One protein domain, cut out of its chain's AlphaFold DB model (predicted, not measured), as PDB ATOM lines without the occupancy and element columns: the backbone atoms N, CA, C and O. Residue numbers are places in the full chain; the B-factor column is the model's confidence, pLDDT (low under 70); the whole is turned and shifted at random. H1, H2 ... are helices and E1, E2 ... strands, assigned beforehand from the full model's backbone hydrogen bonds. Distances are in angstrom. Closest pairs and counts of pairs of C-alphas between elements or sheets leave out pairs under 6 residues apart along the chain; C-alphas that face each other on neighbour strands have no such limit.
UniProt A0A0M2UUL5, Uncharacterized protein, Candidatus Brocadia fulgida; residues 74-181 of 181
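Overview. This is residues 74 to 181 of the 181 residues of an uncharacterized protein of Candidatus Brocadia fulgida (UniProt A0A0M2UUL5). A two-stranded parallel ribbon of E2 and E5 runs through the middle, with the hairpin E3 and E4 beyond one end, the short helix H1 beyond the other, and H2 set crosswise to E5, its residues 160 to 168 near E4. The long loop of residues 108 to 131 passes along the E2 side of the ribbon, while the small strand pair E1 and E6 lies on the E5 side. The printed part has 108 residues, in the order E1, E2, E3, E4, H1, E5, H2, E6; its three two-stranded sheets are E1 with E6 antiparallel, E2 with E5 parallel, and E3 with E4 antiparallel. The class is mixed, helices and strands, with 47 residues, under half, in named elements. The whole is compact, with a radius of gyration of the C-alphas of 14.4 A and spans of 43 by 33 by 24 A.

Along the chain. E1, residues 74 to 76, begins with C-alpha 74 at (591.674, 290.861, 421.660). E2, residues 87 to 94, is 18.4 A long and bends by 72 degrees at residue 90. E3, residues 98 to 101, and E4, residues 104 to 107, are each 9.8 A long. H1 is residues 132 to 135. E5, residues 141 to 147, is 18.6 A long. H2, residues 155 to 168, is 20.0 A long and begins with C-alpha 155 at (586.142, 305.666, 415.659). E6, residues 178 to 180, ends with C-alpha 180 at (589.050, 290.741, 424.936).

Arrangement. E1 and E6 are antiparallel at 160 degrees, with N 75 and O 179 within hydrogen-bond range at 3.0 A. E2 and E5 are parallel at 25 degrees; N 88 and O 141 are 2.9 A apart, and N 147 and O 93 2.8 A. Residues 91 to 92 of E2 also pair, antiparallel, with residues 126 to 127. The hairpin E3 and E4 is antiparallel at 155 degrees, with N 99 and O 106 at 2.9 A. H1 and E2 are only just apart, their closest C-alphas being 8.4 A from each other. The closest C-alphas of E4 and H2, those of Phe 105 and Asn 164, are 6.6 A apart. The closest C-alphas of E5 and E6, those of Gly 145 and Phe 178, are 4.7 A apart. In H2 every O i to N i+4 pair is within hydrogen-bond range; H1 is too short for such a pair, and its 1 O i to N i+3 pair is within range.

Size, cuts and confidence. The two C-alphas farthest apart, those of Lys 102 and Ser 133, are 45.4 A apart. The printed part has no cut and ends at residue 181, the chain's last residue. The link from E4 to H1, 24 residues, is long. The mean pLDDT of the printed part is 83.0, and residues 167 to 181 are under 70.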
ATOM      1  N   ALA A  74     591.902 289.485 421.269       88.56
ATOM      2  CA  ALA A  74     591.674 290.861 421.660       88.56
ATOM      3  C   ALA A  74     591.997 291.848 420.539       88.56
ATOM      4  O   ALA A  74     592.972 291.693 419.800       88.56
ATOM      5  N   GLY A  75     591.185 292.900 420.459       84.94
ATOM      6  CA  GLY A  75     591.534 294.113 419.726       84.94
ATOM      7  C   GLY A  75     592.603 294.899 420.482       84.94
ATOM      8  O   GLY A  75     592.705 294.793 421.703       84.94
ATOM      9  N   SER A  76     593.400 295.701 419.777       84.94
ATOM     10  CA  SER A  76     594.391 296.576 420.406       84.94
ATOM     11  C   SER A  76     594.262 298.006 419.904       84.94
ATOM     12  O   SER A  76     594.154 298.242 418.703       84.94
ATOM     13  N   PHE A  77     594.344 298.973 420.820       82.38
ATOM     14  CA  PHE A  77     594.495 300.387 420.450       82.38
ATOM     15  C   PHE A  77     595.958 300.769 420.191       82.38
ATOM     16  O   PHE A  77     596.254 301.888 419.768       82.38
ATOM     17  N   ARG A  78     596.893 299.849 420.454       79.19
ATOM     18  CA  ARG A  78     598.320 300.035 420.210       79.19
ATOM     19  C   ARG A  78     598.649 299.742 418.756       79.19
ATOM     20  O   ARG A  78     598.548 298.610 418.303       79.19
ATOM     21  N   LYS A  79     599.131 300.760 418.043       80.75
ATOM     22  CA  LYS A  79     599.575 300.617 416.647       80.75
ATOM     23  C   LYS A  79     600.895 299.852 416.504       80.75
ATOM     24  O   LYS A  79     601.206 299.389 415.415       80.75
ATOM     25  N   ASP A  80     601.672 299.726 417.579       83.06
ATOM     26  CA  ASP A  80     602.945 298.997 417.593       83.06
ATOM     27  C   ASP A  80     602.781 297.479 417.807       83.06
ATOM     28  O   ASP A  80     603.755 296.726 417.737       83.06
ATOM     29  N   LEU A  81     601.553 297.015 418.056       84.31
ATOM     30  CA  LEU A  81     601.221 295.599 418.138       84.31
ATOM     31  C   LEU A  81     600.535 295.155 416.852       84.31
ATOM     32  O   LEU A  81     599.397 295.522 416.571       84.31
ATOM     33  N   ALA A  82     601.245 294.346 416.072       88.75
ATOM     34  CA  ALA A  82     600.680 293.734 414.882       88.75
ATOM     35  C   ALA A  82     599.615 292.681 415.259       88.75
ATOM     36  O   ALA A  82     599.771 291.991 416.275       88.75
ATOM     37  N   PRO A  83     598.563 292.499 414.438       89.06
ATOM     38  CA  PRO A  83     597.657 291.362 414.569       89.06
ATOM     39  C   PRO A  83     598.420 290.030 414.623       89.06
ATOM     40  O   PRO A  83     599.389 289.832 413.892       89.06
ATOM     41  N   GLY A  84     597.980 289.122 415.497       89.69
ATOM     42  CA  GLY A  84     598.617 287.815 415.711       89.69
ATOM     43  C   GLY A  84     599.728 287.797 416.768       89.69
ATOM     44  O   GLY A  84     600.232 286.725 417.091       89.69
ATOM     45  N   VAL A  85     600.098 288.945 417.350       92.00
ATOM     46  CA  VAL A  85     601.015 288.981 418.500       92.00
ATOM     47  C   VAL A  85     600.309 288.476 419.761       92.00
ATOM     48  O   VAL A  85     599.280 289.015 420.164       92.00
ATOM     49  N   THR A  86     600.902 287.484 420.428       92.81
ATOM     50  CA  THR A  86     600.467 287.013 421.750       92.81
ATOM     51  C   THR A  86     601.071 287.871 422.858       92.81
ATOM     52  O   THR A  86     602.259 288.202 422.836       92.81
ATOM     53  N   VAL A  87     600.255 288.214 423.852       93.25
ATOM     54  CA  VAL A  87     600.648 289.029 425.006       93.25
ATOM     55  C   VAL A  87     600.198 288.371 426.308       93.25
ATOM     56  O   VAL A  87     599.241 287.603 426.309       93.25
ATOM     57  N   ASN A  88     600.875 288.687 427.410       94.31
ATOM     58  CA  ASN A  88     600.437 288.330 428.758       94.31
ATOM     59  C   ASN A  88     599.728 289.530 429.397       94.31
ATOM     60  O   ASN A  88     600.359 290.573 429.594       94.31
ATOM     61  N   VAL A  89     598.439 289.397 429.710       93.25
ATOM     62  CA  VAL A  89     597.683 290.440 430.413       93.25
ATOM     63  C   VAL A  89     598.038 290.387 431.899       93.25
ATOM     64  O   VAL A  89     597.784 289.396 432.579       93.25
ATOM     65  N   VAL A  90     598.662 291.456 432.396       94.06
ATOM     66  CA  VAL A  90     599.152 291.537 433.783       94.06
ATOM     67  C   VAL A  90     598.288 292.413 434.688       94.06
ATOM     68  O   VAL A  90     598.318 292.260 435.907       94.06
ATOM     69  N   GLU A  91     597.510 293.316 434.098       93.25
ATOM     70  CA  GLU A  91     596.558 294.183 434.792       93.25
ATOM     71  C   GLU A  91     595.312 294.324 433.923       93.25
ATOM     72  O   GLU A  91     595.439 294.417 432.701       93.25
ATOM     73  N   GLU A  92     594.133 294.384 434.531       92.31
ATOM     74  CA  GLU A  92     592.868 294.493 433.808       92.31
ATOM     75  C   GLU A  92     591.858 295.397 434.525       92.31
ATOM     76  O   GLU A  92     591.803 295.438 435.754       92.31
ATOM     77  N   VAL A  93     591.059 296.136 433.752       91.06
ATOM     78  CA  VAL A  93     589.994 297.030 434.242       91.06
ATOM     79  C   VAL A  93     588.715 296.794 433.456       91.06
ATOM     80  O   VAL A  93     588.771 296.626 432.243       91.06
ATOM     81  N   VAL A  94     587.554 296.860 434.106       90.81
ATOM     82  CA  VAL A  94     586.265 296.900 433.401       90.81
ATOM     83  C   VAL A  94     585.984 298.342 432.969       90.81
ATOM     84  O   VAL A  94     585.622 299.182 433.788       90.81
ATOM     85  N   ALA A  95     586.220 298.653 431.694       89.25
ATOM     86  CA  ALA A  95     586.283 300.037 431.210       89.25
ATOM     87  C   ALA A  95     584.913 300.677 430.937       89.25
ATOM     88  O   ALA A  95     584.835 301.889 430.740       89.25
ATOM     89  N   ASP A  96     583.845 299.879 430.914       89.06
ATOM     90  CA  ASP A  96     582.466 300.322 430.703       89.06
ATOM     91  C   ASP A  96     581.581 300.155 431.952       89.06
ATOM     92  O   ASP A  96     580.355 300.227 431.856       89.06
ATOM     93  N   PHE A  97     582.184 299.976 433.135       90.44
ATOM     94  CA  PHE A  97     581.459 299.889 434.404       90.44
ATOM     95  C   PHE A  97     581.368 301.248 435.110       90.44
ATOM     96  O   PHE A  97     582.313 301.709 435.751       90.44
ATOM     97  N   GLY A  98     580.215 301.901 434.972       91.38
ATOM     98  CA  GLY A  98     579.987 303.254 435.468       91.38
ATOM     99  C   GLY A  98     578.692 303.850 434.920       91.38
ATOM    100  O   GLY A  98     577.787 303.115 434.520       91.38
ATOM    101  N   ALA A  99     578.612 305.178 434.894       91.25
ATOM    102  CA  ALA A  99     577.469 305.918 434.368       91.25
ATOM    103  C   ALA A  99     577.908 307.021 433.397       91.25
ATOM    104  O   ALA A  99     578.998 307.582 433.509       91.25
ATOM    105  N   GLU A 100     577.036 307.353 432.450       90.88
ATOM    106  CA  GLU A 100     577.218 308.506 431.568       90.88
ATOM    107  C   GLU A 100     576.770 309.796 432.279       90.88
ATOM    108  O   GLU A 100     575.707 309.841 432.898       90.88
ATOM    109  N   ASP A 101     577.568 310.858 432.151       87.94
ATOM    110  CA  ASP A 101     577.222 312.233 432.532       87.94
ATOM    111  C   ASP A 101     577.468 313.160 431.333       87.94
ATOM    112  O   ASP A 101     578.570 313.678 431.116       87.94
ATOM    113  N   LYS A 102     576.422 313.345 430.518       87.94
ATOM    114  CA  LYS A 102     576.478 314.046 429.223       87.94
ATOM    115  C   LYS A 102     577.524 313.401 428.301       87.94
ATOM    116  O   LYS A 102     577.377 312.252 427.916       87.94
ATOM    117  N   GLU A 103     578.579 314.140 427.960       84.00
ATOM    118  CA  GLU A 103     579.696 313.684 427.122       84.00
ATOM    119  C   GLU A 103     580.827 313.024 427.936       84.00
ATOM    120  O   GLU A 103     581.878 312.682 427.384       84.00
ATOM    121  N   ASN A 104     580.653 312.894 429.254       83.00
ATOM    122  CA  ASN A 104     581.613 312.268 430.154       83.00
ATOM    123  C   ASN A 104     581.122 310.892 430.611       83.00
ATOM    124  O   ASN A 104     579.938 310.568 430.561       83.00
ATOM    125  N   PHE A 105     582.066 310.102 431.102       88.19
ATOM    126  CA  PHE A 105     581.814 308.843 431.780       88.19
ATOM    127  C   PHE A 105     582.385 308.944 433.188       88.19
ATOM    128  O   PHE A 105     583.529 309.372 433.343       88.19
ATOM    129  N   LEU A 106     581.578 308.572 434.174       89.25
ATOM    130  CA  LEU A 106     581.959 308.466 435.574       89.25
ATOM    131  C   LEU A 106     582.121 306.987 435.893       89.25
ATOM    132  O   LEU A 106     581.155 306.224 435.779       89.25
ATOM    133  N   ASP A 107     583.326 306.573 436.269       89.69
ATOM    134  CA  ASP A 107     583.557 305.176 436.622       89.69
ATOM    135  C   ASP A 107     582.906 304.809 437.972       89.69
ATOM    136  O   ASP A 107     582.516 305.663 438.775       89.69
ATOM    137  N   ALA A 108     582.750 303.509 438.235       90.12
ATOM    138  CA  ALA A 108     582.113 303.034 439.463       90.12
ATOM    139  C   ALA A 108     582.831 303.469 440.759       90.12
ATOM    140  O   ALA A 108     582.186 303.543 441.808       90.12
ATOM    141  N   ALA A 109     584.134 303.763 440.713       87.06
ATOM    142  CA  ALA A 109     584.865 304.282 441.863       87.06
ATOM    143  C   ALA A 109     584.589 305.778 442.076       87.06
ATOM    144  O   ALA A 109     584.348 306.189 443.211       87.06
ATOM    145  N   GLU A 110     584.536 306.581 441.008       87.75
ATOM    146  CA  GLU A 110     584.131 307.995 441.053       87.75
ATOM    147  C   GLU A 110     582.700 308.159 441.581       87.75
ATOM    148  O   GLU A 110     582.416 309.074 442.354       87.75
ATOM    149  N   LEU A 111     581.815 307.221 441.240       90.62
ATOM    150  CA  LEU A 111     580.445 307.157 441.755       90.62
ATOM    151  C   LEU A 111     580.347 306.617 443.194       90.62
ATOM    152  O   LEU A 111     579.245 306.514 443.729       90.62
ATOM    153  N   SER A 112     581.470 306.262 443.833       90.69
ATOM    154  CA  SER A 112     581.509 305.617 445.158       90.69
ATOM    155  C   SER A 112     580.692 304.314 445.246       90.69
ATOM    156  O   SER A 112     580.239 303.932 446.324       90.69
ATOM    157  N   LEU A 113     580.504 303.621 444.116       90.19
ATOM    158  CA  LEU A 113     579.779 302.348 444.019       90.19
ATOM    159  C   LEU A 113     580.701 301.139 444.192       90.19
ATOM    160  O   LEU A 113     580.256 300.087 444.650       90.19
ATOM    161  N   LEU A 114     581.976 301.282 443.824       89.50
ATOM    162  CA  LEU A 114     582.990 300.243 443.957       89.50
ATOM    163  C   LEU A 114     584.284 300.847 444.523       89.50
ATOM    164  O   LEU A 114     585.000 301.543 443.801       89.50
ATOM    165  N   PRO A 115     584.618 300.593 445.801       91.00
ATOM    166  CA  PRO A 115     585.897 300.994 446.367       91.00
ATOM    167  C   PRO A 115     587.068 300.402 445.557       91.00
ATOM    168  O   PRO A 115     587.066 299.196 445.302       91.00
ATOM    169  N   PRO A 116     588.097 301.195 445.198       88.62
ATOM    170  CA  PRO A 116     589.207 300.737 444.354       88.62
ATOM    171  C   PRO A 116     589.976 299.516 444.878       88.62
ATOM    172  O   PRO A 116     590.557 298.779 444.085       88.62
ATOM    173  N   ASP A 117     589.992 299.311 446.196       92.62
ATOM    174  CA  ASP A 117     590.699 298.210 446.864       92.62
ATOM    175  C   ASP A 117     589.745 297.156 447.454       92.62
ATOM    176  O   ASP A 117     590.141 296.328 448.277       92.62
ATOM    177  N   GLN A 118     588.464 297.177 447.067       93.12
ATOM    178  CA  GLN A 118     587.558 296.088 447.413       93.12
ATOM    179  C   GLN A 118     588.004 294.826 446.672       93.12
ATOM    180  O   GLN A 118     588.064 294.826 445.445       93.12
ATOM    181  N   PHE A 119     588.266 293.735 447.401       91.94
ATOM    182  CA  PHE A 119     588.607 292.448 446.790       91.94
ATOM    183  C   PHE A 119     587.612 292.094 445.662       91.94
ATOM    184  O   PHE A 119     586.399 292.180 445.890       91.94
ATOM    185  N   PRO A 120     588.084 291.670 444.473       91.75
ATOM    186  CA  PRO A 120     589.467 291.312 444.114       91.75
ATOM    187  C   PRO A 120     590.326 292.449 443.514       91.75
ATOM    188  O   PRO A 120     591.371 292.172 442.925       91.75
ATOM    189  N   TYR A 121     589.899 293.707 443.616       92.06
ATOM    190  CA  TYR A 121     590.581 294.845 443.001       92.06
ATOM    191  C   TYR A 121     591.725 295.402 443.860       92.06
ATOM    192  O   TYR A 121     591.690 295.371 445.090       92.06
ATOM    193  N   HIS A 122     592.727 295.957 443.179       91.00
ATOM    194  CA  HIS A 122     593.818 296.748 443.741       91.00
ATOM    195  C   HIS A 122     593.958 298.043 442.943       91.00
ATOM    196  O   HIS A 122     594.281 298.012 441.750       91.00
ATOM    197  N   ALA A 123     593.716 299.184 443.585       88.56
ATOM    198  CA  ALA A 123     593.661 300.493 442.937       88.56
ATOM    199  C   ALA A 123     592.795 300.496 441.653       88.56
ATOM    200  O   ALA A 123     593.216 300.999 440.610       88.56
ATOM    201  N   GLY A 124     591.610 299.878 441.725       87.75
ATOM    202  CA  GLY A 124     590.614 299.818 440.649       87.75
ATOM    203  C   GLY A 124     590.907 298.784 439.559       87.75
ATOM    204  O   GLY A 124     590.265 298.803 438.512       87.75
ATOM    205  N   LYS A 125     591.887 297.898 439.770       90.38
ATOM    206  CA  LYS A 125     592.382 296.957 438.757       90.38
ATOM    207  C   LYS A 125     592.418 295.531 439.278       90.38
ATOM    208  O   LYS A 125     592.726 295.298 440.444       90.38
ATOM    209  N   LEU A 126     592.193 294.574 438.391       92.88
ATOM    210  CA  LEU A 126     592.544 293.176 438.610       92.88
ATOM    211  C   LEU A 126     594.024 292.995 438.276       92.88
ATOM    212  O   LEU A 126     594.471 293.388 437.202       92.88
ATOM    213  N   MET A 127     594.784 292.420 439.204       94.00
ATOM    214  CA  MET A 127     596.228 292.232 439.062       94.00
ATOM    215  C   MET A 127     596.542 290.746 438.910       94.00
ATOM    216  O   MET A 127     596.190 289.947 439.779       94.00
ATOM    217  N   ASN A 128     597.260 290.372 437.850       92.44
ATOM    218  CA  ASN A 128     597.845 289.039 437.759       92.44
ATOM    219  C   ASN A 128     599.127 288.998 438.602       92.44
ATOM    220  O   ASN A 128     600.160 289.550 438.223       92.44
ATOM    221  N   THR A 129     599.054 288.351 439.762       91.19
ATOM    222  CA  THR A 129     600.178 288.219 440.701       91.19
ATOM    223  C   THR A 129     600.995 286.941 440.490       91.19
ATOM    224  O   THR A 129     601.988 286.724 441.187       91.19
ATOM    225  N   ILE A 130     600.614 286.092 439.526       91.94
ATOM    226  CA  ILE A 130     601.314 284.841 439.228       91.94
ATOM    227  C   ILE A 130     602.613 285.160 438.463       91.94
ATOM    228  O   ILE A 130     602.564 285.848 437.442       91.94
ATOM    229  N   PRO A 131     603.784 284.644 438.887       93.19
ATOM    230  CA  PRO A 131     605.036 284.849 438.160       93.19
ATOM    231  C   PRO A 131     604.968 284.323 436.722       93.19
ATOM    232  O   PRO A 131     604.487 283.213 436.498       93.19
ATOM    233  N   ASP A 132     605.526 285.066 435.759       92.62
ATOM    234  CA  ASP A 132     605.506 284.704 434.328       92.62
ATOM    235  C   ASP A 132     606.054 283.286 434.064       92.62
ATOM    236  O   ASP A 132     605.560 282.557 433.203       92.62
ATOM    237  N   SER A 133     607.066 282.868 434.831       91.25
ATOM    238  CA  SER A 133     607.682 281.540 434.724       91.25
ATOM    239  C   SER A 133     606.752 280.405 435.154       91.25
ATOM    240  O   SER A 133     606.876 279.296 434.641       91.25
ATOM    241  N   ALA A 134     605.801 280.669 436.053       90.00
ATOM    242  CA  ALA A 134     604.867 279.664 436.557       90.00
ATOM    243  C   ALA A 134     603.806 279.258 435.519       90.00
ATOM    244  O   ALA A 134     603.176 278.213 435.666       90.00
ATOM    245  N   HIS A 135     603.619 280.062 434.470       88.62
ATOM    246  CA  HIS A 135     602.620 279.832 433.426       88.62
ATOM    247  C   HIS A 135     603.183 279.967 432.002       88.62
ATOM    248  O   HIS A 135     602.433 280.149 431.046       88.62
ATOM    249  N   GLY A 136     604.509 279.856 431.845       89.75
ATOM    250  CA  GLY A 136     605.163 279.836 430.534       89.75
ATOM    251  C   GLY A 136     605.105 281.161 429.764       89.75
ATOM    252  O   GLY A 136     605.305 281.169 428.552       89.75
ATOM    253  N   ALA A 137     604.853 282.281 430.444       93.19
ATOM    254  CA  ALA A 137     604.671 283.595 429.833       93.19
ATOM    255  C   ALA A 137     605.936 284.470 429.835       93.19
ATOM    256  O   ALA A 137     605.884 285.610 429.384       93.19
ATOM    257  N   SER A 138     607.086 283.968 430.306       93.69
ATOM    258  CA  SER A 138     608.321 284.765 430.441       93.69
ATOM    259  C   SER A 138     608.814 285.407 429.138       93.69
ATOM    260  O   SER A 138     609.504 286.420 429.187       93.69
ATOM    261  N   GLY A 139     608.476 284.831 427.979       94.06
ATOM    262  CA  GLY A 139     608.816 285.380 426.661       94.06
ATOM    263  C   GLY A 139     607.742 286.279 426.039       94.06
ATOM    264  O   GLY A 139     607.957 286.807 424.949       94.06
ATOM    265  N   LEU A 140     606.580 286.439 426.680       93.75
ATOM    266  CA  LEU A 140     605.460 287.202 426.133       93.75
ATOM    267  C   LEU A 140     605.571 288.683 426.498       93.75
ATOM    268  O   LEU A 140     605.970 289.053 427.604       93.75
ATOM    269  N   LYS A 141     605.158 289.558 425.573       92.38
ATOM    270  CA  LYS A 141     605.031 290.990 425.870       92.38
ATOM    271  C   LYS A 141     603.964 291.184 426.945       92.38
ATOM    272  O   LYS A 141     602.856 290.666 426.812       92.38
ATOM    273  N   LYS A 142     604.282 291.968 427.975       91.94
ATOM    274  CA  LYS A 142     603.306 292.354 428.997       91.94
ATOM    275  C   LYS A 142     602.332 293.378 428.440       91.94
ATOM    276  O   LYS A 142     602.704 294.305 427.717       91.94
ATOM    277  N   ALA A 143     601.080 293.179 428.795       90.25
ATOM    278  CA  ALA A 143     599.942 293.910 428.301       90.25
ATOM    279  C   ALA A 143     599.016 294.247 429.453       90.25
ATOM    280  O   ALA A 143     598.976 293.569 430.475       90.25
ATOM    281  N   LYS A 144     598.245 295.302 429.257       90.75
ATOM    282  CA  LYS A 144     597.244 295.720 430.209       90.75
ATOM    283  C   LYS A 144     595.894 295.696 429.510       90.75
ATOM    284  O   LYS A 144     595.758 296.287 428.448       90.75
ATOM    285  N   GLY A 145     594.953 294.928 430.028       90.50
ATOM    286  CA  GLY A 145     593.665 294.669 429.403       90.50
ATOM    287  C   GLY A 145     592.604 295.668 429.835       90.50
ATOM    288  O   GLY A 145     592.695 296.288 430.896       90.50
ATOM    289  N   ILE A 146     591.578 295.797 429.008       90.94
ATOM    290  CA  ILE A 146     590.290 296.334 429.411       90.94
ATOM    291  C   ILE A 146     589.213 295.327 429.063       90.94
ATOM    292  O   ILE A 146     589.154 294.842 427.946       90.94
ATOM    293  N   SER A 147     588.321 295.060 429.988       91.31
ATOM    294  CA  SER A 147     587.129 294.279 429.732       91.31
ATOM    295  C   SER A 147     585.969 295.219 429.410       91.31
ATOM    296  O   SER A 147     585.794 296.240 430.078       91.31
ATOM    297  N   VAL A 148     585.203 294.892 428.369       90.81
ATOM    298  CA  VAL A 148     584.013 295.637 427.931       90.81
ATOM    299  C   VAL A 148     582.925 294.660 427.492       90.81
ATOM    300  O   VAL A 148     583.218 293.579 426.993       90.81
ATOM    301  N   ASN A 149     581.660 295.044 427.628       89.12
ATOM    302  CA  ASN A 149     580.521 294.285 427.099       89.12
ATOM    303  C   ASN A 149     580.138 294.711 425.674       89.12
ATOM    304  O   ASN A 149     579.316 294.060 425.028       89.12
ATOM    305  N   LYS A 150     580.711 295.814 425.177       87.06
ATOM    306  CA  LYS A 150     580.444 296.363 423.846       87.06
ATOM    307  C   LYS A 150     581.716 296.394 423.011       87.06
ATOM    308  O   LYS A 150     582.672 297.086 423.344       87.06
ATOM    309  N   VAL A 151     581.689 295.718 421.864       81.06
ATOM    310  CA  VAL A 151     582.766 295.816 420.872       81.06
ATOM    311  C   VAL A 151     582.742 297.201 420.219       81.06
ATOM    312  O   VAL A 151     581.692 297.697 419.801       81.06
ATOM    313  N   HIS A 152     583.910 297.830 420.105       81.94
ATOM    314  CA  HIS A 152     584.060 299.159 419.517       81.94
ATOM    315  C   HIS A 152     584.532 299.064 418.059       81.94
ATOM    316  O   HIS A 152     585.712 298.856 417.797       81.94
ATOM    317  N   GLY A 153     583.612 299.247 417.109       83.19
ATOM    318  CA  GLY A 153     583.919 299.324 415.669       83.19
ATOM    319  C   GLY A 153     583.837 300.735 415.071       83.19
ATOM    320  O   GLY A 153     584.058 300.906 413.878       83.19
ATOM    321  N   TYR A 154     583.488 301.739 415.881       86.88
ATOM    322  CA  TYR A 154     583.274 303.122 415.443       86.88
ATOM    323  C   TYR A 154     584.313 304.056 416.064       86.88
ATOM    324  O   TYR A 154     584.490 304.034 417.284       86.88
ATOM    325  N   GLN A 155     584.976 304.879 415.242       87.06
ATOM    326  CA  GLN A 155     586.142 305.666 415.659       87.06
ATOM    327  C   GLN A 155     585.845 306.586 416.852       87.06
ATOM    328  O   GLN A 155     586.574 306.531 417.835       87.06
ATOM    329  N   ASP A 156     584.730 307.322 416.855       88.38
ATOM    330  CA  ASP A 156     584.416 308.210 417.989       88.38
ATOM    331  C   ASP A 156     584.146 307.429 419.285       88.38
ATOM    332  O   ASP A 156     584.381 307.915 420.391       88.38
ATOM    333  N   SER A 157     583.612 306.208 419.182       85.38
ATOM    334  CA  SER A 157     583.424 305.332 420.344       85.38
ATOM    335  C   SER A 157     584.760 304.794 420.861       85.38
ATOM    336  O   SER A 157     584.916 304.632 422.069       85.38
ATOM    337  N   ILE A 158     585.717 304.541 419.963       86.38
ATOM    338  CA  ILE A 158     587.092 304.155 420.301       86.38
ATOM    339  C   ILE A 158     587.811 305.322 420.994       86.38
ATOM    340  O   ILE A 158     588.421 305.145 422.045       86.38
ATOM    341  N   ASP A 159     587.697 306.534 420.457       87.06
ATOM    342  CA  ASP A 159     588.346 307.713 421.030       87.06
ATOM    343  C   ASP A 159     587.786 308.038 422.424       87.06
ATOM    344  O   ASP A 159     588.546 308.346 423.349       87.06
ATOM    345  N   ARG A 160     586.466 307.882 422.609       85.69
ATOM    346  CA  ARG A 160     585.807 308.007 423.917       85.69
ATOM    347  C   ARG A 160     586.309 306.981 424.925       85.69
ATOM    348  O   ARG A 160     586.701 307.376 426.020       85.69
ATOM    349  N   ILE A 161     586.356 305.693 424.574       86.12
ATOM    350  CA  ILE A 161     586.819 304.678 425.530       86.12
ATOM    351  C   ILE A 161     588.301 304.883 425.877       86.12
ATOM    352  O   ILE A 161     588.657 304.841 427.049       86.12
ATOM    353  N   ILE A 162     589.158 305.238 424.910       84.31
ATOM    354  CA  ILE A 162     590.574 305.568 425.167       84.31
ATOM    355  C   ILE A 162     590.706 306.747 426.141       84.31
ATOM    356  O   ILE A 162     591.553 306.712 427.043       84.31
ATOM    357  N   LYS A 163     589.876 307.786 425.982       82.69
ATOM    358  CA  LYS A 163     589.823 308.922 426.911       82.69
ATOM    359  C   LYS A 163     589.400 308.467 428.311       82.69
ATOM    360  O   LYS A 163     590.104 308.790 429.264       82.69
ATOM    361  N   ASN A 164     588.324 307.689 428.428       81.62
ATOM    362  CA  ASN A 164     587.813 307.191 429.710       81.62
ATOM    363  C   ASN A 164     588.865 306.360 430.446       81.62
ATOM    364  O   ASN A 164     589.164 306.621 431.603       81.62
ATOM    365  N   ILE A 165     589.514 305.426 429.753       78.00
ATOM    366  CA  ILE A 165     590.548 304.583 430.357       78.00
ATOM    367  C   ILE A 165     591.726 305.424 430.865       78.00
ATOM    368  O   ILE A 165     592.264 305.160 431.938       78.00
ATOM    369  N   SER A 166     592.118 306.458 430.114       70.00
ATOM    370  CA  SER A 166     593.187 307.374 430.533       70.00
ATOM    371  C   SER A 166     592.830 308.137 431.820       70.00
ATOM    372  O   SER A 166     593.727 308.510 432.572       70.00
ATOM    373  N   LEU A 167     591.534 308.364 432.078       62.25
ATOM    374  CA  LEU A 167     591.022 308.999 433.297       62.25
ATOM    375  C   LEU A 167     590.933 308.017 434.471       62.25
ATOM    376  O   LEU A 167     591.369 308.364 435.567       62.25
ATOM    377  N   ILE A 168     590.445 306.794 434.233       63.22
ATOM    378  CA  ILE A 168     590.374 305.726 435.248       63.22
ATOM    379  C   ILE A 168     591.783 305.416 435.767       63.22
ATOM    380  O   ILE A 168     592.046 305.296 436.962       63.22
ATOM    381  N   LEU A 169     592.746 305.354 434.852       63.00
ATOM    382  CA  LEU A 169     594.105 304.940 435.144       63.00
ATOM    383  C   LEU A 169     595.051 306.126 435.299       63.00
ATOM    384  O   LEU A 169     596.168 306.023 434.820       63.00
ATOM    385  N   LYS A 170     594.669 307.226 435.971       49.56
ATOM    386  CA  LYS A 170     595.490 308.452 436.205       49.56
ATOM    387  C   LYS A 170     597.013 308.239 436.432       49.56
ATOM    388  O   LYS A 170     597.796 309.147 436.164       49.56
ATOM    389  N   ALA A 171     597.458 307.061 436.887       37.62
ATOM    390  CA  ALA A 171     598.859 306.636 437.038       37.62
ATOM    391  C   ALA A 171     599.533 305.986 435.795       37.62
ATOM    392  O   ALA A 171     600.697 305.591 435.859       37.62
ATOM    393  N   TRP A 172     598.843 305.826 434.669       44.25
ATOM    394  CA  TRP A 172     599.302 305.099 433.486       44.25
ATOM    395  C   TRP A 172     599.557 306.075 432.348       44.25
ATOM    396  O   TRP A 172     598.698 306.346 431.514       44.25
ATOM    397  N   LYS A 173     600.784 306.597 432.295       36.44
ATOM    398  CA  LYS A 173     601.231 307.511 431.232       36.44
ATOM    399  C   LYS A 173     601.264 306.878 429.832       36.44
ATOM    400  O   LYS A 173     601.515 307.588 428.864       36.44
ATOM    401  N   GLU A 174     600.989 305.581 429.699       37.47
ATOM    402  CA  GLU A 174     601.097 304.859 428.436       37.47
ATOM    403  C   GLU A 174     599.776 304.160 428.069       37.47
ATOM    404  O   GLU A 174     599.224 303.364 428.832       37.47
ATOM    405  N   ARG A 175     599.258 304.496 426.878       40.28
ATOM    406  CA  ARG A 175     597.984 304.022 426.309       40.28
ATOM    407  C   ARG A 175     598.105 302.570 425.847       40.28
ATOM    408  O   ARG A 175     598.335 302.291 424.669       40.28
ATOM    409  N   HIS A 176     598.005 301.634 426.778       45.53
ATOM    410  CA  HIS A 176     598.217 300.216 426.517       45.53
ATOM    411  C   HIS A 176     596.971 299.424 426.875       45.53
ATOM    412  O   HIS A 176     596.874 298.985 428.010       45.53
ATOM    413  N   PHE A 177     596.037 299.243 425.936       53.53
ATOM    414  CA  PHE A 177     594.806 298.505 426.227       53.53
ATOM    415  C   PHE A 177     594.433 297.509 425.140       53.53
ATOM    416  O   PHE A 177     594.721 297.712 423.953       53.53
ATOM    417  N   PHE A 178     593.790 296.440 425.595       47.47
ATOM    418  CA  PHE A 178     593.275 295.343 424.793       47.47
ATOM    419  C   PHE A 178     591.821 295.123 425.156       47.47
ATOM    420  O   PHE A 178     591.531 295.082 426.341       47.47
ATOM    421  N   THR A 179     590.937 294.952 424.180       40.19
ATOM    422  CA  THR A 179     589.554 294.518 424.422       40.19
ATOM    423  C   THR A 179     589.475 293.016 424.147       40.19
ATOM    424  O   THR A 179     589.528 292.664 422.963       40.19
ATOM    425  N   PRO A 180     589.404 292.131 425.158       42.94
ATOM    426  CA  PRO A 180     589.050 290.741 424.936       42.94
ATOM    427  C   PRO A 180     587.663 290.675 424.291       42.94
ATOM    428  O   PRO A 180     586.799 291.509 424.576       42.94
ATOM    429  N   ALA A 181     587.500 289.726 423.373       37.28
ATOM    430  CA  ALA A 181     586.199 289.320 422.859       37.28
ATOM    431  C   ALA A 181     585.379 288.589 423.934       37.28
ATOM    432  O   ALA A 181     585.979 287.912 424.800       37.28
TER     433      ALA A 181